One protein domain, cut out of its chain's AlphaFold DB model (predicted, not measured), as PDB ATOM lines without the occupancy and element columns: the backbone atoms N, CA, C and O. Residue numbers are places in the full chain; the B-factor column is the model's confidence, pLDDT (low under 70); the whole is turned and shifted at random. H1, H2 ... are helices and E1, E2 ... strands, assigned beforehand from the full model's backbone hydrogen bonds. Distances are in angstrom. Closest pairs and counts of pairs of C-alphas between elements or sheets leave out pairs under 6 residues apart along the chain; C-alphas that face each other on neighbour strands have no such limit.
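Overview. This is residues 13 to 152 of the 165 residues of the protein "PEP-CTERM sorting domain-containing protein" of Okeania sp. SIO3B3 (UniProt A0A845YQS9). A twisted sheet of five strands, E3 E1 E6 E7 E5, makes a wall with helices H1 and H2 on one face, and the small two-strand sheet E2 E4 is a separate piece that comes near the wall where E2 nears E1, the closest C-alphas being those of Ile 16 and Ser 29, 7.9 A apart. A long tail sticks out at residues 140 to 152, ending with H3, and a loop sticks out at residues 69 to 75. The printed part has 140 residues, with E1 E2 E3 E4 E5 H1 E6 H2 E7 H3 along the chain; the large sheet runs E3 E1 E6 E7 E5, and both sheets are antiparallel. The class is mixed, helices and strands, with under half of the residues in named elements. The whole is loose, with a radius of gyration of the C-alphas of 17.8 A, and only just elongated, spanning 68 by 38 by 21 A.

Along the chain. Find C-alpha 13 at (116.742, 150.558, 84.482), where E1, residues 13 to 17, begins. E2 is residues 25 to 29, E3 residues 51 to 57, 13.8 A long, and E4 residues 62 to 65. E5, residues 79 to 85, runs 19.2 A from C-alpha 79 at (95.028, 149.684, 95.028). H1 is residues 88 to 97, 14.1 A, and E6 residues 102 to 108, 20.7 A. H2 is residues 113 to 116, E7 residues 121 to 127, 19.1 A, and H3 residues 144 to 150, ending at C-alpha 150 at (103.370, 119.152, 60.603).

Arrangement. Start at the large sheet, whose edge strands are E3 and E5. Look for N 14 and O 54, 2.8 A, between E1 and E3; N 13 and O 107, 2.8 A, between E1 and E6; N 104 and O 124, 2.7 A, between E6 and E7; and N 81 and O 125, 2.8 A, between E7 and E5. E5, H1 and E6 form a split strand-helix-strand unit, two strands running the same way with E7 between them, and its crossover is right-handed. H1 and this sheet make two layers, a helix layer on one face. H1 has a height over the sheet of 8.6 A and runs along the strands, at 23 degrees to E7 on the local plane; its closest C-alpha pair with E7 is Glu 88 and Thr 121, 5.7 A. H2 is on the same face, at a height over the sheet of 7.5 A. H1 and H2 are close but not clearly touching, the C-alphas of Glu 88 and Thr 116 being closest at 5.6 A. In the small sheet, N 26 and O 64 of E2 and E4 are 2.8 A apart; E2 is apart from E6 and E7. H3 is not on the large sheet. In H1 every O i to N i+4 pair is within hydrogen-bond range, in H3 1 of 3, with 2 of 4 O i to N i+3 pairs; H2 is too short for an O i to N i+4 pair.

Size, cuts and confidence. The C-alphas of Ser 72 and Leu 152 are the two farthest apart, 69.1 A. Without the stretches that stand free, the body spans 40 by 29 by 20 A. The links E2 to E3, E4 to E5 and E7 to H3 are long, and the printed part has no cut. The mean pLDDT of the printed part is 91.0, but residues 137 to 152 are under 70.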
ATOM      1  N   PHE A  13     117.627 150.060  85.514       98.50
ATOM      2  CA  PHE A  13     116.742 150.558  84.482       98.50
ATOM      3  C   PHE A  13     115.335 150.683  85.052       98.50
ATOM      4  O   PHE A  13     114.825 149.751  85.687       98.50
ATOM      5  N   VAL A  14     114.706 151.824  84.786       98.56
ATOM      6  CA  VAL A  14     113.340 152.113  85.202       98.56
ATOM      7  C   VAL A  14     112.438 152.279  83.993       98.56
ATOM      8  O   VAL A  14     112.668 153.116  83.116       98.56
ATOM      9  N   THR A  15     111.347 151.524  84.018       98.62
ATOM     10  CA  THR A  15     110.193 151.728  83.148       98.62
ATOM     11  C   THR A  15     109.067 152.351  83.967       98.62
ATOM     12  O   THR A  15     108.808 151.907  85.085       98.62
ATOM     13  N   ILE A  16     108.386 153.364  83.426       98.75
ATOM     14  CA  ILE A  16     107.092 153.875  83.905       98.75
ATOM     15  C   ILE A  16     106.137 153.882  82.721       98.75
ATOM     16  O   ILE A  16     106.491 154.356  81.643       98.75
ATOM     17  N   GLN A  17     104.935 153.348  82.913       98.06
ATOM     18  CA  GLN A  17     103.942 153.240  81.852       98.06
ATOM     19  C   GLN A  17     102.518 153.422  82.381       98.06
ATOM     20  O   GLN A  17     102.200 153.083  83.526       98.06
ATOM     21  N   GLY A  18     101.640 153.886  81.491       96.69
ATOM     22  CA  GLY A  18     100.207 154.040  81.738       96.69
ATOM     23  C   GLY A  18      99.802 155.415  82.266       96.69
ATOM     24  O   GLY A  18      98.606 155.661  82.445       96.69
ATOM     25  N   THR A  19     100.744 156.344  82.468       96.62
ATOM     26  CA  THR A  19     100.446 157.639  83.104       96.62
ATOM     27  C   THR A  19      99.561 158.511  82.223       96.62
ATOM     28  O   THR A  19      98.658 159.175  82.721       96.62
ATOM     29  N   ASN A  20      99.768 158.476  80.904       90.06
ATOM     30  CA  ASN A  20      99.037 159.322  79.954       90.06
ATOM     31  C   ASN A  20      97.536 159.002  79.848       90.06
ATOM     32  O   ASN A  20      96.760 159.842  79.393       90.06
ATOM     33  N   LEU A  21      97.124 157.789  80.225       89.56
ATOM     34  CA  LEU A  21      95.728 157.347  80.144       89.56
ATOM     35  C   LEU A  21      95.007 157.402  81.494       89.56
ATOM     36  O   LEU A  21      93.787 157.261  81.516       89.56
ATOM     37  N   ALA A  22      95.734 157.587  82.597       96.12
ATOM     38  CA  ALA A  22      95.189 157.556  83.945       96.12
ATOM     39  C   ALA A  22      94.763 158.944  84.421       96.12
ATOM     40  O   ALA A  22      95.592 159.782  84.767       96.12
ATOM     41  N   THR A  23      93.452 159.182  84.489       96.19
ATOM     42  CA  THR A  23      92.911 160.523  84.768       96.19
ATOM     43  C   THR A  23      93.260 161.065  86.151       96.19
ATOM     44  O   THR A  23      93.206 162.278  86.339       96.19
ATOM     45  N   ASN A  24      93.580 160.202  87.123       97.12
ATOM     46  CA  ASN A  24      93.947 160.642  88.470       97.12
ATOM     47  C   ASN A  24      95.464 160.726  88.684       97.12
ATOM     48  O   ASN A  24      95.868 161.056  89.795       97.12
ATOM     49  N   VAL A  25      96.303 160.447  87.677       96.56
ATOM     50  CA  VAL A  25      97.747 160.725  87.751       96.56
ATOM     51  C   VAL A  25      97.974 162.189  87.392       96.56
ATOM     52  O   VAL A  25      97.767 162.600  86.253       96.56
ATOM     53  N   LEU A  26      98.389 162.989  88.372       94.94
ATOM     54  CA  LEU A  26      98.706 164.407  88.171       94.94
ATOM     55  C   LEU A  26     100.144 164.605  87.702       94.94
ATOM     56  O   LEU A  26     100.424 165.507  86.914       94.94
ATOM     57  N   PHE A  27     101.053 163.775  88.209       95.81
ATOM     58  CA  PHE A  27     102.467 163.815  87.877       95.81
ATOM     59  C   PHE A  27     103.092 162.435  88.075       95.81
ATOM     60  O   PHE A  27     102.699 161.683  88.967       95.81
ATOM     61  N   ALA A  28     104.072 162.116  87.237       97.50
ATOM     62  CA  ALA A  28     104.906 160.936  87.384       97.50
ATOM     63  C   ALA A  28     106.342 161.270  86.983       97.50
ATOM     64  O   ALA A  28     106.569 162.054  86.057       97.50
ATOM     65  N   SER A  29     107.308 160.678  87.671       98.12
ATOM     66  CA  SER A  29     108.730 160.817  87.350       98.12
ATOM     67  C   SER A  29     109.532 159.668  87.931       98.12
ATOM     68  O   SER A  29     109.007 158.856  88.693       98.12
ATOM     69  N   ASP A  30     110.820 159.663  87.628       98.38
ATOM     70  CA  ASP A  30     111.766 158.695  88.155       98.38
ATOM     71  C   ASP A  30     112.464 159.115  89.452       98.38
ATOM     72  O   ASP A  30     113.381 158.435  89.905       98.38
ATOM     73  N   ASN A  31     112.062 160.221  90.088       97.88
ATOM     74  CA  ASN A  31     112.713 160.642  91.326       97.88
ATOM     75  C   ASN A  31     112.194 159.864  92.546       97.88
ATOM     76  O   ASN A  31     111.327 160.338  93.285       97.88
ATOM     77  N   GLY A  32     112.767 158.683  92.782       96.06
ATOM     78  CA  GLY A  32     112.469 157.838  93.940       96.06
ATOM     79  C   GLY A  32     112.738 158.478  95.306       96.06
ATOM     80  O   GLY A  32     112.102 158.082  96.287       96.06
ATOM     81  N   PHE A  33     113.591 159.508  95.348       96.75
ATOM     82  CA  PHE A  33     114.007 160.250  96.545       96.75
ATOM     83  C   PHE A  33     113.175 161.506  96.819       96.75
ATOM     84  O   PHE A  33     113.442 162.237  97.778       96.75
ATOM     85  N   ALA A  34     112.197 161.806  95.960       95.38
ATOM     86  CA  ALA A  34     111.345 162.972  96.131       95.38
ATOM     87  C   ALA A  34     110.599 162.934  97.475       95.38
ATOM     88  O   ALA A  34     110.253 161.880  98.014       95.38
ATOM     89  N   SER A  35     110.334 164.117  98.031       91.75
ATOM     90  CA  SER A  35     109.607 164.230  99.292       91.75
ATOM     91  C   SER A  35     108.163 163.750  99.135       91.75
ATOM     92  O   SER A  35     107.473 164.145  98.204       91.75
ATOM     93  N   ALA A  36     107.657 163.004 100.118       86.06
ATOM     94  CA  ALA A  36     106.233 162.667 100.203       86.06
ATOM     95  C   ALA A  36     105.336 163.874 100.558       86.06
ATOM     96  O   ALA A  36     104.120 163.733 100.674       86.06
ATOM     97  N   ASN A  37     105.914 165.059 100.795       87.75
ATOM     98  CA  ASN A  37     105.147 166.273 101.040       87.75
ATOM     99  C   ASN A  37     104.517 166.770  99.722       87.75
ATOM    100  O   ASN A  37     105.258 167.250  98.859       87.75
ATOM    101  N   PRO A  38     103.176 166.785  99.590       77.88
ATOM    102  CA  PRO A  38     102.499 167.201  98.358       77.88
ATOM    103  C   PRO A  38     102.678 168.695  98.032       77.88
ATOM    104  O   PRO A  38     102.304 169.146  96.955       77.88
ATOM    105  N   LEU A  39     103.244 169.483  98.955       86.00
ATOM    106  CA  LEU A  39     103.571 170.896  98.744       86.00
ATOM    107  C   LEU A  39     105.019 171.126  98.280       86.00
ATOM    108  O   LEU A  39     105.392 172.271  98.034       86.00
ATOM    109  N   SER A  40     105.845 170.078  98.196       88.88
ATOM    110  CA  SER A  40     107.258 170.200  97.799       88.88
ATOM    111  C   SER A  40     107.462 170.442  96.297       88.88
ATOM    112  O   SER A  40     108.522 170.920  95.900       88.88
ATOM    113  N   GLY A  41     106.419 170.217  95.490       85.81
ATOM    114  CA  GLY A  41     106.450 170.372  94.038       85.81
ATOM    115  C   GLY A  41     107.106 169.185  93.314       85.81
ATOM    116  O   GLY A  41     107.763 168.355  93.943       85.81
ATOM    117  N   PRO A  42     106.921 169.087  91.986       92.06
ATOM    118  CA  PRO A  42     107.449 167.986  91.189       92.06
ATOM    119  C   PRO A  42     108.978 168.037  91.095       92.06
ATOM    120  O   PRO A  42     109.587 169.108  91.062       92.06
ATOM    121  N   SER A  43     109.603 166.869  90.988       95.44
ATOM    122  CA  SER A  43     111.035 166.715  90.720       95.44
ATOM    123  C   SER A  43     111.266 165.469  89.866       95.44
ATOM    124  O   SER A  43     110.402 164.604  89.828       95.44
ATOM    125  N   SER A  44     112.396 165.388  89.166       97.56
ATOM    126  CA  SER A  44     112.784 164.247  88.323       97.56
ATOM    127  C   SER A  44     114.303 164.069  88.353       97.56
ATOM    128  O   SER A  44     115.013 165.041  88.625       97.56
ATOM    129  N   ILE A  45     114.798 162.872  88.036       98.06
ATOM    130  CA  ILE A  45     116.237 162.615  87.864       98.06
ATOM    131  C   ILE A  45     116.553 162.594  86.370       98.06
ATOM    132  O   ILE A  45     117.250 163.486  85.886       98.06
ATOM    133  N   LEU A  46     115.994 161.637  85.629       98.31
ATOM    134  CA  LEU A  46     116.207 161.490  84.190       98.31
ATOM    135  C   LEU A  46     114.962 161.833  83.371       98.31
ATOM    136  O   LEU A  46     115.101 162.361  82.264       98.31
ATOM    137  N   PHE A  47     113.755 161.550  83.876       98.50
ATOM    138  CA  PHE A  47     112.537 161.711  83.078       98.50
ATOM    139  C   PHE A  47     111.266 161.993  83.891       98.50
ATOM    140  O   PHE A  47     111.176 161.797  85.102       98.50
ATOM    141  N   THR A  48     110.246 162.456  83.171       98.31
ATOM    142  CA  THR A  48     108.877 162.645  83.663       98.31
ATOM    143  C   THR A  48     107.900 161.913  82.754       98.31
ATOM    144  O   THR A  48     108.086 161.923  81.537       98.31
ATOM    145  N   GLY A  49     106.823 161.374  83.322       97.69
ATOM    146  CA  GLY A  49     105.816 160.606  82.591       97.69
ATOM    147  C   GLY A  49     106.289 159.200  82.231       97.69
ATOM    148  O   GLY A  49     107.085 158.603  82.953       97.69
ATOM    149  N   ASP A  50     105.770 158.680  81.120       98.19
ATOM    150  CA  ASP A  50     106.105 157.343  80.635       98.19
ATOM    151  C   ASP A  50     107.524 157.303  80.032       98.19
ATOM    152  O   ASP A  50     107.886 158.136  79.195       98.19
ATOM    153  N   ALA A  51     108.304 156.291  80.404       98.19
ATOM    154  CA  ALA A  51     109.591 155.954  79.798       98.19
ATOM    155  C   ALA A  51     109.815 154.441  79.861       98.19
ATOM    156  O   ALA A  51     109.240 153.755  80.704       98.19
ATOM    157  N   VAL A  52     110.650 153.924  78.963       97.75
ATOM    158  CA  VAL A  52     111.005 152.502  78.906       97.75
ATOM    159  C   VAL A  52     112.503 152.377  79.113       97.75
ATOM    160  O   VAL A  52     113.266 153.036  78.404       97.75
ATOM    161  N   ASP A  53     112.879 151.558  80.087       97.31
ATOM    162  CA  ASP A  53     114.246 151.168  80.428       97.31
ATOM    163  C   ASP A  53     115.217 152.355  80.487       97.31
ATOM    164  O   ASP A  53     116.337 152.309  79.976       97.31
ATOM    165  N   SER A  54     114.772 153.460  81.093       98.44
ATOM    166  CA  SER A  54     115.623 154.627  81.310       98.44
ATOM    167  C   SER A  54     116.661 154.297  82.373       98.44
ATOM    168  O   SER A  54     116.313 153.716  83.392       98.44
ATOM    169  N   GLY A  55     117.915 154.690  82.154       97.06
ATOM    170  CA  GLY A  55     119.043 154.339  83.015       97.06
ATOM    171  C   GLY A  55     120.243 153.819  82.203       97.06
ATOM    172  O   GLY A  55     120.276 153.994  80.979       97.06
ATOM    173  N   PRO A  56     121.243 153.192  82.848       97.38
ATOM    174  CA  PRO A  56     121.282 152.910  84.277       97.38
ATOM    175  C   PRO A  56     121.603 154.158  85.108       97.38
ATOM    176  O   PRO A  56     122.459 154.958  84.721       97.38
ATOM    177  N   SER A  57     120.920 154.333  86.235       98.12
ATOM    178  CA  SER A  57     121.190 155.376  87.236       98.12
ATOM    179  C   SER A  57     120.740 154.877  88.606       98.12
ATOM    180  O   SER A  57     120.163 153.806  88.682       98.12
ATOM    181  N   ASP A  58     121.005 155.652  89.651       98.19
ATOM    182  CA  ASP A  58     120.357 155.523  90.956       98.19
ATOM    183  C   ASP A  58     119.056 156.329  90.917       98.19
ATOM    184  O   ASP A  58     119.097 157.571  90.894       98.19
ATOM    185  N   HIS A  59     117.920 155.658  90.729       98.06
ATOM    186  CA  HIS A  59     116.627 156.320  90.583       98.06
ATOM    187  C   HIS A  59     115.451 155.394  90.921       98.06
ATOM    188  O   HIS A  59     115.577 154.382  91.597       98.06
ATOM    189  N   GLY A  60     114.232 155.797  90.569       98.00
ATOM    190  CA  GLY A  60     113.055 155.157  91.122       98.00
ATOM    191  C   GLY A  60     111.768 155.520  90.412       98.00
ATOM    192  O   GLY A  60     111.721 155.702  89.204       98.00
ATOM    193  N   ALA A  61     110.697 155.636  91.183       97.81
ATOM    194  CA  ALA A  61     109.408 156.090  90.699       97.81
ATOM    195  C   ALA A  61     108.685 156.951  91.733       97.81
ATOM    196  O   ALA A  61     108.592 156.609  92.919       97.81
ATOM    197  N   LEU A  62     108.101 158.038  91.248       96.38
ATOM    198  CA  LEU A  62     107.198 158.925  91.965       96.38
ATOM    199  C   LEU A  62     105.902 159.041  91.168       96.38
ATOM    200  O   LEU A  62     105.938 159.251  89.957       96.38
ATOM    201  N   PHE A  63     104.771 158.963  91.867       96.25
ATOM    202  CA  PHE A  63     103.448 159.211  91.308       96.25
ATOM    203  C   PHE A  63     102.663 160.109  92.259       96.25
ATOM    204  O   PHE A  63     102.450 159.744  93.417       96.25
ATOM    205  N   ASP A  64     102.195 161.243  91.750       95.19
ATOM    206  CA  ASP A  64     101.266 162.118  92.456       95.19
ATOM    207  C   ASP A  64      99.852 161.869  91.936       95.19
ATOM    208  O   ASP A  64      99.583 161.989  90.736       95.19
ATOM    209  N   PHE A  65      98.935 161.551  92.849       94.56
ATOM    210  CA  PHE A  65      97.541 161.272  92.519       94.56
ATOM    211  C   PHE A  65      96.598 162.377  92.987       94.56
ATOM    212  O   PHE A  65      96.720 162.908  94.091       94.56
ATOM    213  N   GLY A  66      95.596 162.669  92.162       94.25
ATOM    214  CA  GLY A  66      94.518 163.603  92.459       94.25
ATOM    215  C   GLY A  66      93.164 162.943  92.265       94.25
ATOM    216  O   GLY A  66      92.703 162.806  91.140       94.25
ATOM    217  N   PHE A  67      92.496 162.582  93.361       94.38
ATOM    218  CA  PHE A  67      91.179 161.926  93.319       94.38
ATOM    219  C   PHE A  67      89.991 162.899  93.421       94.38
ATOM    220  O   PHE A  67      88.847 162.471  93.561       94.38
ATOM    221  N   GLY A  68      90.257 164.207  93.363       92.50
ATOM    222  CA  GLY A  68      89.249 165.248  93.559       92.50
ATOM    223  C   GLY A  68      88.812 165.401  95.020       92.50
ATOM    224  O   GLY A  68      89.446 164.899  95.946       92.50
ATOM    225  N   SER A  69      87.735 166.158  95.233       94.19
ATOM    226  CA  SER A  69      87.149 166.362  96.561       94.19
ATOM    227  C   SER A  69      86.190 165.228  96.917       94.19
ATOM    228  O   SER A  69      85.399 164.802  96.079       94.19
ATOM    229  N   LEU A  70      86.217 164.796  98.176       94.62
ATOM    230  CA  LEU A  70      85.228 163.878  98.738       94.62
ATOM    231  C   LEU A  70      84.212 164.664  99.567       94.62
ATOM    232  O   LEU A  70      84.591 165.501 100.390       94.62
ATOM    233  N   GLY A  71      82.926 164.410  99.333       96.56
ATOM    234  CA  GLY A  71      81.848 164.946 100.150       96.56
ATOM    235  C   GLY A  71      81.752 164.257 101.512       96.56
ATOM    236  O   GLY A  71      82.469 163.307 101.830       96.56
ATOM    237  N   SER A  72      80.829 164.739 102.345       97.12
ATOM    238  CA  SER A  72      80.566 164.132 103.651       97.12
ATOM    239  C   SER A  72      80.036 162.707 103.490       97.12
ATOM    240  O   SER A  72      78.923 162.516 103.007       97.12
ATOM    241  N   GLY A  73      80.798 161.725 103.972       96.88
ATOM    242  CA  GLY A  73      80.441 160.304 103.898       96.88
ATOM    243  C   GLY A  73      80.894 159.605 102.614       96.88
ATOM    244  O   GLY A  73      80.743 158.388 102.524       96.88
ATOM    245  N   ASP A  74      81.483 160.334 101.662       97.50
ATOM    246  CA  ASP A  74      82.061 159.733 100.463       97.50
ATOM    247  C   ASP A  74      83.385 159.034 100.785       97.50
ATOM    248  O   ASP A  74      84.114 159.395 101.712       97.50
ATOM    249  N   SER A  75      83.719 158.035  99.975       96.06
ATOM    250  CA  SER A  75      84.994 157.327 100.048       96.06
ATOM    251  C   SER A  75      85.551 157.103  98.649       96.06
ATOM    252  O   SER A  75      84.806 156.977  97.676       96.06
ATOM    253  N   ARG A  76      86.879 157.047  98.557       95.25
ATOM    254  CA  ARG A  76      87.600 156.609  97.363       95.25
ATOM    255  C   ARG A  76      88.513 155.462  97.755       95.25
ATOM    256  O   ARG A  76      89.232 155.560  98.747       95.25
ATOM    257  N   SER A  77      88.507 154.424  96.934       97.00
ATOM    258  CA  SER A  77      89.435 153.307  97.035       97.00
ATOM    259  C   SER A  77      90.273 153.243  95.770       97.00
ATOM    260  O   SER A  77      89.777 153.507  94.675       97.00
ATOM    261  N   PHE A  78      91.537 152.890  95.944       97.62
ATOM    262  CA  PHE A  78      92.454 152.501  94.886       97.62
ATOM    263  C   PHE A  78      93.431 151.478  95.459       97.62
ATOM    264  O   PHE A  78      93.539 151.348  96.683       97.62
ATOM    265  N   ASN A  79      94.110 150.732  94.594       98.38
ATOM    266  CA  ASN A  79      95.028 149.684  95.028       98.38
ATOM    267  C   ASN A  79      96.466 150.067  94.709       98.38
ATOM    268  O   ASN A  79      96.726 150.713  93.695       98.38
ATOM    269  N   ILE A  80      97.383 149.624  95.567       98.31
ATOM    270  CA  ILE A  80      98.827 149.703  95.356       98.31
ATOM    271  C   ILE A  80      99.373 148.280  95.411       98.31
ATOM    272  O   ILE A  80      99.062 147.531  96.339       98.31
ATOM    273  N   PHE A  81     100.196 147.917  94.437       98.56
ATOM    274  CA  PHE A  81     100.800 146.600  94.319       98.56
ATOM    275  C   PHE A  81     102.319 146.713  94.353       98.56
ATOM    276  O   PHE A  81     102.902 147.578  93.701       98.56
ATOM    277  N   TYR A  82     102.939 145.790  95.083       98.19
ATOM    278  CA  TYR A  82     104.377 145.563  95.095       98.19
ATOM    279  C   TYR A  82     104.623 144.101  94.753       98.19
ATOM    280  O   TYR A  82     103.892 143.222  95.218       98.19
ATOM    281  N   GLY A  83     105.645 143.829  93.956       98.00
ATOM    282  CA  GLY A  83     105.972 142.465  93.567       98.00
ATOM    283  C   GLY A  83     107.313 142.372  92.866       98.00
ATOM    284  O   GLY A  83     108.008 143.368  92.688       98.00
ATOM    285  N   ALA A  84     107.663 141.158  92.467       97.75
ATOM    286  CA  ALA A  84     108.805 140.895  91.612       97.75
ATOM    287  C   ALA A  84     108.547 139.633  90.785       97.75
ATOM    288  O   ALA A  84     107.778 138.759  91.198       97.75
ATOM    289  N   ALA A  85     109.205 139.537  89.638       97.94
ATOM    290  CA  ALA A  85     109.217 138.358  88.785       97.94
ATOM    291  C   ALA A  85     110.623 138.119  88.219       97.94
ATOM    292  O   ALA A  85     111.485 138.993  88.317       97.94
ATOM    293  N   SER A  86     110.862 136.949  87.621       97.25
ATOM    294  CA  SER A  86     112.192 136.604  87.087       97.25
ATOM    295  C   SER A  86     112.487 137.297  85.752       97.25
ATOM    296  O   SER A  86     113.634 137.365  85.317       97.25
ATOM    297  N   THR A  87     111.437 137.766  85.074       97.44
ATOM    298  CA  THR A  87     111.493 138.437  83.772       97.44
ATOM    299  C   THR A  87     110.460 139.556  83.705       97.44
ATOM    300  O   THR A  87     109.474 139.560  84.449       97.44
ATOM    301  N   GLU A  88     110.638 140.464  82.750       97.31
ATOM    302  CA  GLU A  88     109.672 141.524  82.477       97.31
ATOM    303  C   GLU A  88     108.322 140.970  82.013       97.31
ATOM    304  O   GLU A  88     107.272 141.431  82.450       97.31
ATOM    305  N   VAL A  89     108.329 139.936  81.167       96.38
ATOM    306  CA  VAL A  89     107.096 139.319  80.653       96.38
ATOM    307  C   VAL A  89     106.250 138.757  81.794       96.38
ATOM    308  O   VAL A  89     105.042 138.997  81.845       96.38
ATOM    309  N   GLU A  90     106.877 138.061  82.744       97.19
ATOM    310  CA  GLU A  90     106.190 137.559  83.936       97.19
ATOM    311  C   GLU A  90     105.673 138.704  84.821       97.19
ATOM    312  O   GLU A  90     104.555 138.621  85.338       97.19
ATOM    313  N   ALA A  91     106.440 139.792  84.957       97.81
ATOM    314  CA  ALA A  91     106.011 140.975  85.699       97.81
ATOM    315  C   ALA A  91     104.779 141.639  85.060       97.81
ATOM    316  O   ALA A  91     103.789 141.909  85.745       97.81
ATOM    317  N   LEU A  92     104.785 141.825  83.737       97.44
ATOM    318  CA  LEU A  92     103.649 142.355  82.979       97.44
ATOM    319  C   LEU A  92     102.425 141.430  83.054       97.44
ATOM    320  O   LEU A  92     101.290 141.903  83.159       97.44
ATOM    321  N   ALA A  93     102.628 140.110  83.056       96.69
ATOM    322  CA  ALA A  93     101.545 139.150  83.252       96.69
ATOM    323  C   ALA A  93     100.925 139.255  84.659       96.69
ATOM    324  O   ALA A  93      99.698 139.187  84.786       96.69
ATOM    325  N   ALA A  94     101.741 139.456  85.698       97.38
ATOM    326  CA  ALA A  94     101.267 139.679  87.064       97.38
ATOM    327  C   ALA A  94     100.486 140.999  87.190       97.38
ATOM    328  O   ALA A  94      99.415 141.024  87.795       97.38
ATOM    329  N   LEU A  95     100.970 142.070  86.556       98.31
ATOM    330  CA  LEU A  95     100.283 143.361  86.487       98.31
ATOM    331  C   LEU A  95      98.909 143.258  85.815       98.31
ATOM    332  O   LEU A  95      97.912 143.756  86.346       98.31
ATOM    333  N   ALA A  96      98.834 142.554  84.684       97.50
ATOM    334  CA  ALA A  96      97.572 142.301  84.001       97.50
ATOM    335  C   ALA A  96      96.594 141.487  84.871       97.50
ATOM    336  O   ALA A  96      95.390 141.730  84.835       97.50
ATOM    337  N   ALA A  97      97.088 140.544  85.682       97.00
ATOM    338  CA  ALA A  97      96.248 139.723  86.557       97.00
ATOM    339  C   ALA A  97      95.559 140.523  87.678       97.00
ATOM    340  O   ALA A  97      94.498 140.114  88.151       97.00
ATOM    341  N   VAL A  98      96.135 141.658  88.084       97.25
ATOM    342  CA  VAL A  98      95.569 142.552  89.111       97.25
ATOM    343  C   VAL A  98      94.892 143.792  88.524       97.25
ATOM    344  O   VAL A  98      94.512 144.694  89.270       97.25
ATOM    345  N   ASN A  99      94.715 143.834  87.197       97.06
ATOM    346  CA  ASN A  99      94.189 144.986  86.464       97.06
ATOM    347  C   ASN A  99      94.941 146.289  86.785       97.06
ATOM    348  O   ASN A  99      94.318 147.341  86.923       97.06
ATOM    349  N   ALA A 100      96.267 146.228  86.936       98.31
ATOM    350  CA  ALA A 100      97.059 147.441  87.091       98.31
ATOM    351  C   ALA A 100      96.882 148.348  85.862       98.31
ATOM    352  O   ALA A 100      96.819 147.875  84.730       98.31
ATOM    353  N   GLU A 101      96.781 149.649  86.103       98.19
ATOM    354  CA  GLU A 101      96.569 150.699  85.103       98.19
ATOM    355  C   GLU A 101      97.848 151.508  84.874       98.19
ATOM    356  O   GLU A 101      98.149 151.893  83.748       98.19
ATOM    357  N   VAL A 102      98.598 151.748  85.952       98.44
ATOM    358  CA  VAL A 102      99.843 152.522  85.971       98.44
ATOM    359  C   VAL A 102     100.872 151.733  86.757       98.44
ATOM    360  O   VAL A 102     100.542 151.152  87.798       98.44
ATOM    361  N   TYR A 103     102.107 151.697  86.279       98.56
ATOM    362  CA  TYR A 103     103.161 150.938  86.935       98.56
ATOM    363  C   TYR A 103     104.542 151.527  86.700       98.56
ATOM    364  O   TYR A 103     104.773 152.280  85.754       98.56
ATOM    365  N   SER A 104     105.458 151.120  87.570       98.75
ATOM    366  CA  SER A 104     106.888 151.187  87.377       98.75
ATOM    367  C   SER A 104     107.501 149.797  87.509       98.75
ATOM    368  O   SER A 104     107.085 149.009  88.366       98.75
ATOM    369  N   LEU A 105     108.486 149.519  86.661       98.69
ATOM    370  CA  LEU A 105     109.376 148.373  86.788       98.69
ATOM    371  C   LEU A 105     110.780 148.859  87.129       98.69
ATOM    372  O   LEU A 105     111.222 149.865  86.575       98.69
ATOM    373  N   GLY A 106     111.464 148.118  87.998       98.44
ATOM    374  CA  GLY A 106     112.894 148.275  88.260       98.44
ATOM    375  C   GLY A 106     113.650 147.014  87.848       98.44
ATOM    376  O   GLY A 106     113.250 145.902  88.215       98.44
ATOM    377  N   GLN A 107     114.732 147.171  87.089       98.50
ATOM    378  CA  GLN A 107     115.539 146.070  86.554       98.50
ATOM    379  C   GLN A 107     117.031 146.334  86.755       98.50
ATOM    380  O   GLN A 107     117.500 147.450  86.562       98.50
ATOM    381  N   ALA A 108     117.801 145.304  87.102       97.31
ATOM    382  CA  ALA A 108     119.240 145.450  87.315       97.31
ATOM    383  C   ALA A 108     119.986 145.820  86.022       97.31
ATOM    384  O   ALA A 108     119.678 145.303  84.946       97.31
ATOM    385  N   SER A 109     121.048 146.619  86.133       97.50
ATOM    386  CA  SER A 109     121.978 146.932  85.046       97.50
ATOM    387  C   SER A 109     122.955 145.785  84.755       97.50
ATOM    388  O   SER A 109     124.180 145.917  84.842       97.50
ATOM    389  N   VAL A 110     122.408 144.637  84.366       96.88
ATOM    390  CA  VAL A 110     123.150 143.449  83.929       96.88
ATOM    391  C   VAL A 110     122.738 143.038  82.518       96.88
ATOM    392  O   VAL A 110     121.792 143.571  81.938       96.88
ATOM    393  N   LEU A 111     123.446 142.064  81.937       95.62
ATOM    394  CA  LEU A 111     123.052 141.498  80.649       95.62
ATOM    395  C   LEU A 111     121.627 140.929  80.739       95.62
ATOM    396  O   LEU A 111     121.370 140.032  81.536       95.62
ATOM    397  N   GLY A 112     120.729 141.436  79.894       92.19
ATOM    398  CA  GLY A 112     119.319 141.041  79.880       92.19
ATOM    399  C   GLY A 112     118.404 141.888  80.768       92.19
ATOM    400  O   GLY A 112     117.192 141.707  80.678       92.19
ATOM    401  N   GLY A 113     118.949 142.813  81.568       94.50
ATOM    402  CA  GLY A 113     118.186 143.734  82.416       94.50
ATOM    403  C   GLY A 113     117.211 144.586  81.607       94.50
ATOM    404  O   GLY A 113     116.028 144.283  81.588       94.50
ATOM    405  N   SER A 114     117.724 145.547  80.834       92.44
ATOM    406  CA  SER A 114     116.949 146.458  79.963       92.44
ATOM    407  C   SER A 114     116.361 145.835  78.689       92.44
ATOM    408  O   SER A 114     116.078 146.529  77.720       92.44
ATOM    409  N   SER A 115     116.288 144.509  78.595       92.06
ATOM    410  CA  SER A 115     115.762 143.852  77.388       92.06
ATOM    411  C   SER A 115     114.815 142.706  77.680       92.06
ATOM    412  O   SER A 115     113.898 142.451  76.905       92.06
ATOM    413  N   THR A 116     115.045 141.987  78.775       95.50
ATOM    414  CA  THR A 116     114.210 140.858  79.199       95.50
ATOM    415  C   THR A 116     113.800 140.945  80.666       95.50
ATOM    416  O   THR A 116     113.018 140.111  81.126       95.50
ATOM    417  N   GLY A 117     114.320 141.917  81.418       96.38
ATOM    418  CA  GLY A 117     114.078 142.060  82.846       96.38
ATOM    419  C   GLY A 117     114.711 140.979  83.719       96.38
ATOM    420  O   GLY A 117     114.257 140.755  84.840       96.38
ATOM    421  N   THR A 118     115.723 140.274  83.209       96.69
ATOM    422  CA  THR A 118     116.433 139.228  83.957       96.69
ATOM    423  C   THR A 118     117.611 139.807  84.744       96.69
ATOM    424  O   THR A 118     118.283 140.700  84.227       96.69
ATOM    425  N   PRO A 119     117.964 139.244  85.915       96.19
ATOM    426  CA  PRO A 119     117.359 138.066  86.549       96.19
ATOM    427  C   PRO A 119     116.114 138.374  87.391       96.19
ATOM    428  O   PRO A 119     115.450 137.444  87.845       96.19
ATOM    429  N   ASN A 120     115.806 139.650  87.606       96.12
ATOM    430  CA  ASN A 120     114.661 140.081  88.390       96.12
ATOM    431  C   ASN A 120     114.111 141.413  87.882       96.12
ATOM    432  O   ASN A 120     114.849 142.375  87.679       96.12
ATOM    433  N   THR A 121     112.789 141.463  87.762       98.38
ATOM    434  CA  THR A 121     112.012 142.673  87.507       98.38
ATOM    435  C   THR A 121     111.151 142.952  88.729       98.38
ATOM    436  O   THR A 121     110.245 142.171  89.033       98.38
ATOM    437  N   ALA A 122     111.436 144.039  89.443       98.44
ATOM    438  CA  ALA A 122     110.598 144.521  90.536       98.44
ATOM    439  C   ALA A 122     109.401 145.312  89.996       98.44
ATOM    440  O   ALA A 122     109.448 145.856  88.896       98.44
ATOM    441  N   ILE A 123     108.321 145.354  90.772       98.75
ATOM    442  CA  ILE A 123     107.027 145.903  90.372       98.75
ATOM    443  C   ILE A 123     106.530 146.871  91.440       98.75
ATOM    444  O   ILE A 123     106.443 146.508  92.617       98.75
ATOM    445  N   PHE A 124     106.114 148.058  91.008       98.81
ATOM    446  CA  PHE A 124     105.319 149.005  91.787       98.81
ATOM    447  C   PHE A 124     104.159 149.508  90.929       98.81
ATOM    448  O   PHE A 124     104.397 150.072  89.867       98.81
ATOM    449  N   ALA A 125     102.909 149.283  91.330       98.69
ATOM    450  CA  ALA A 125     101.774 149.540  90.442       98.69
ATOM    451  C   ALA A 125     100.479 149.926  91.145       98.69
ATOM    452  O   ALA A 125     100.339 149.756  92.354       98.69
ATOM    453  N   PHE A 126      99.521 150.410  90.357       98.62
ATOM    454  CA  PHE A 126      98.258 150.960  90.833       98.62
ATOM    455  C   PHE A 126      97.079 150.515  89.967       98.62
ATOM    456  O   PHE A 126      97.214 150.408  88.749       98.62
ATOM    457  N   SER A 127      95.913 150.309  90.582       98.31
ATOM    458  CA  SER A 127      94.626 150.149  89.880       98.31
ATOM    459  C   SER A 127      93.542 151.025  90.504       98.31
ATOM    460  O   SER A 127      93.694 151.471  91.647       98.31
ATOM    461  N   GLU A 128      92.456 151.269  89.762       97.50
ATOM    462  CA  GLU A 128      91.376 152.199  90.130       97.50
ATOM    463  C   GLU A 128      91.850 153.666  90.232       97.50
ATOM    464  O   GLU A 128      91.300 154.489  90.980       97.50
ATOM    465  N   VAL A 129      92.866 154.025  89.441       97.69
ATOM    466  CA  VAL A 129      93.424 155.384  89.317       97.69
ATOM    467  C   VAL A 129      92.947 156.095  88.046       97.69
ATOM    468  O   VAL A 129      93.399 157.195  87.730       97.69
ATOM    469  N   GLY A 130      91.938 155.538  87.378       96.81
ATOM    470  CA  GLY A 130      91.266 156.156  86.235       96.81
ATOM    471  C   GLY A 130      92.000 155.939  84.915       96.81
ATOM    472  O   GLY A 130      91.815 156.728  83.993       96.81
ATOM    473  N   GLY A 131      92.858 154.920  84.845       96.19
ATOM    474  CA  GLY A 131      93.535 154.489  83.628       96.19
ATOM    475  C   GLY A 131      92.849 153.328  82.922       96.19
ATOM    476  O   GLY A 131      91.724 152.938  83.232       96.19
ATOM    477  N   VAL A 132      93.552 152.776  81.937       95.50
ATOM    478  CA  VAL A 132      93.134 151.568  81.223       95.50
ATOM    479  C   VAL A 132      93.968 150.401  81.744       95.50
ATOM    480  O   VAL A 132      95.194 150.487  81.671       95.50
ATOM    481  N   PRO A 133      93.350 149.304  82.223       96.25
ATOM    482  CA  PRO A 133      94.099 148.146  82.689       96.25
ATOM    483  C   PRO A 133      95.038 147.582  81.621       96.25
ATOM    484  O   PRO A 133      94.665 147.438  80.447       96.25
ATOM    485  N   ILE A 134      96.245 147.214  82.044       91.62
ATOM    486  CA  ILE A 134      97.248 146.564  81.205       91.62
ATOM    487  C   ILE A 134      96.677 145.236  80.719       91.62
ATOM    488  O   ILE A 134      96.177 144.413  81.489       91.62
ATOM    489  N   LYS A 135      96.750 145.011  79.408       86.44
ATOM    490  CA  LYS A 135      96.304 143.753  78.816       86.44
ATOM    491  C   LYS A 135      97.405 142.717  78.937       86.44
ATOM    492  O   LYS A 135      98.566 143.004  78.675       86.44
ATOM    493  N   LYS A 136      97.012 141.482  79.245       73.00
ATOM    494  CA  LYS A 136      97.919 140.340  79.186       73.00
ATOM    495  C   LYS A 136      98.471 140.203  77.764       73.00
ATOM    496  O   LYS A 136      97.699 140.000  76.823       73.00
ATOM    497  N   THR A 137      99.787 140.286  77.610       63.94
ATOM    498  CA  THR A 137     100.457 139.935  76.356       63.94
ATOM    499  C   THR A 137     100.250 138.436  76.113       63.94
ATOM    500  O   THR A 137     100.432 137.647  77.046       63.94
ATOM    501  N   PRO A 138      99.824 137.992  74.916       51.06
ATOM    502  CA  PRO A 138      99.800 136.569  74.620       51.06
ATOM    503  C   PRO A 138     101.235 136.048  74.706       51.06
ATOM    504  O   PRO A 138     102.107 136.562  74.008       51.06
ATOM    505  N   GLU A 139     101.475 135.043  75.547       55.53
ATOM    506  CA  GLU A 139     102.733 134.297  75.518       55.53
ATOM    507  C   GLU A 139     102.994 133.858  74.070       55.53
ATOM    508  O   GLU A 139     102.061 133.353  73.424       55.53
ATOM    509  N   PRO A 140     104.209 134.042  73.517       52.09
ATOM    510  CA  PRO A 140     104.514 133.523  72.199       52.09
ATOM    511  C   PRO A 140     104.272 132.015  72.240       52.09
ATOM    512  O   PRO A 140     104.950 131.277  72.956       52.09
ATOM    513  N   VAL A 141     103.262 131.554  71.496       52.91
ATOM    514  CA  VAL A 141     102.975 130.128  71.347       52.91
ATOM    515  C   VAL A 141     104.267 129.493  70.854       52.91
ATOM    516  O   VAL A 141     104.698 129.756  69.733       52.91
ATOM    517  N   SER A 142     104.919 128.715  71.722       50.59
ATOM    518  CA  SER A 142     106.179 128.045  71.411       50.59
ATOM    519  C   SER A 142     106.056 127.371  70.047       50.59
ATOM    520  O   SER A 142     105.227 126.480  69.865       50.59
ATOM    521  N   ILE A 143     106.885 127.789  69.085       49.28
ATOM    522  CA  ILE A 143     106.892 127.303  67.689       49.28
ATOM    523  C   ILE A 143     107.012 125.765  67.630       49.28
ATOM    524  O   ILE A 143     106.571 125.125  66.675       49.28
ATOM    525  N   LEU A 144     107.517 125.144  68.700       47.69
ATOM    526  CA  LEU A 144     107.574 123.695  68.868       47.69
ATOM    527  C   LEU A 144     106.188 123.014  68.849       47.69
ATOM    528  O   LEU A 144     106.077 121.899  68.347       47.69
ATOM    529  N   ALA A 145     105.122 123.691  69.294       49.81
ATOM    530  CA  ALA A 145     103.746 123.193  69.190       49.81
ATOM    531  C   ALA A 145     103.179 123.259  67.756       49.81
ATOM    532  O   ALA A 145     102.274 122.496  67.426       49.81
ATOM    533  N   LEU A 146     103.721 124.112  66.874       47.66
ATOM    534  CA  LEU A 146     103.360 124.104  65.448       47.66
ATOM    535  C   LEU A 146     104.097 123.009  64.659       47.66
ATOM    536  O   LEU A 146     103.561 122.489  63.681       47.66
ATOM    537  N   LEU A 147     105.296 122.608  65.089       51.50
ATOM    538  CA  LEU A 147     106.070 121.553  64.423       51.50
ATOM    539  C   LEU A 147     105.504 120.142  64.666       51.50
ATOM    540  O   LEU A 147     105.647 119.273  63.804       51.50
ATOM    541  N   THR A 148     104.802 119.907  65.780       53.28
ATOM    542  CA  THR A 148     104.176 118.602  66.061       53.28
ATOM    543  C   THR A 148     102.940 118.328  65.198       53.28
ATOM    544  O   THR A 148     102.682 117.168  64.878       53.28
ATOM    545  N   LEU A 149     102.226 119.357  64.720       53.88
ATOM    546  CA  LEU A 149     101.126 119.181  63.757       53.88
ATOM    547  C   LEU A 149     101.616 118.895  62.325       53.88
ATOM    548  O   LEU A 149     100.932 118.203  61.573       53.88
ATOM    549  N   GLY A 150     102.806 119.373  61.943       49.97
ATOM    550  CA  GLY A 150     103.370 119.152  60.603       49.97
ATOM    551  C   GLY A 150     103.900 117.731  60.358       49.97
ATOM    552  O   GLY A 150     103.930 117.267  59.218       49.97
ATOM    553  N   ALA A 151     104.283 117.005  61.413       53.50
ATOM    554  CA  ALA A 151     104.894 115.676  61.299       53.50
ATOM    555  C   ALA A 151     103.883 114.515  61.167       53.50
ATOM    556  O   ALA A 151     104.263 113.414  60.773       53.50
ATOM    557  N   LEU A 152     102.593 114.745  61.440       53.75
ATOM    558  CA  LEU A 152     101.539 113.725  61.306       53.75
ATOM    559  C   LEU A 152     100.991 113.592  59.869       53.75
ATOM    560  O   LEU A 152     100.291 112.628  59.566       53.75
TER     561      LEU A 152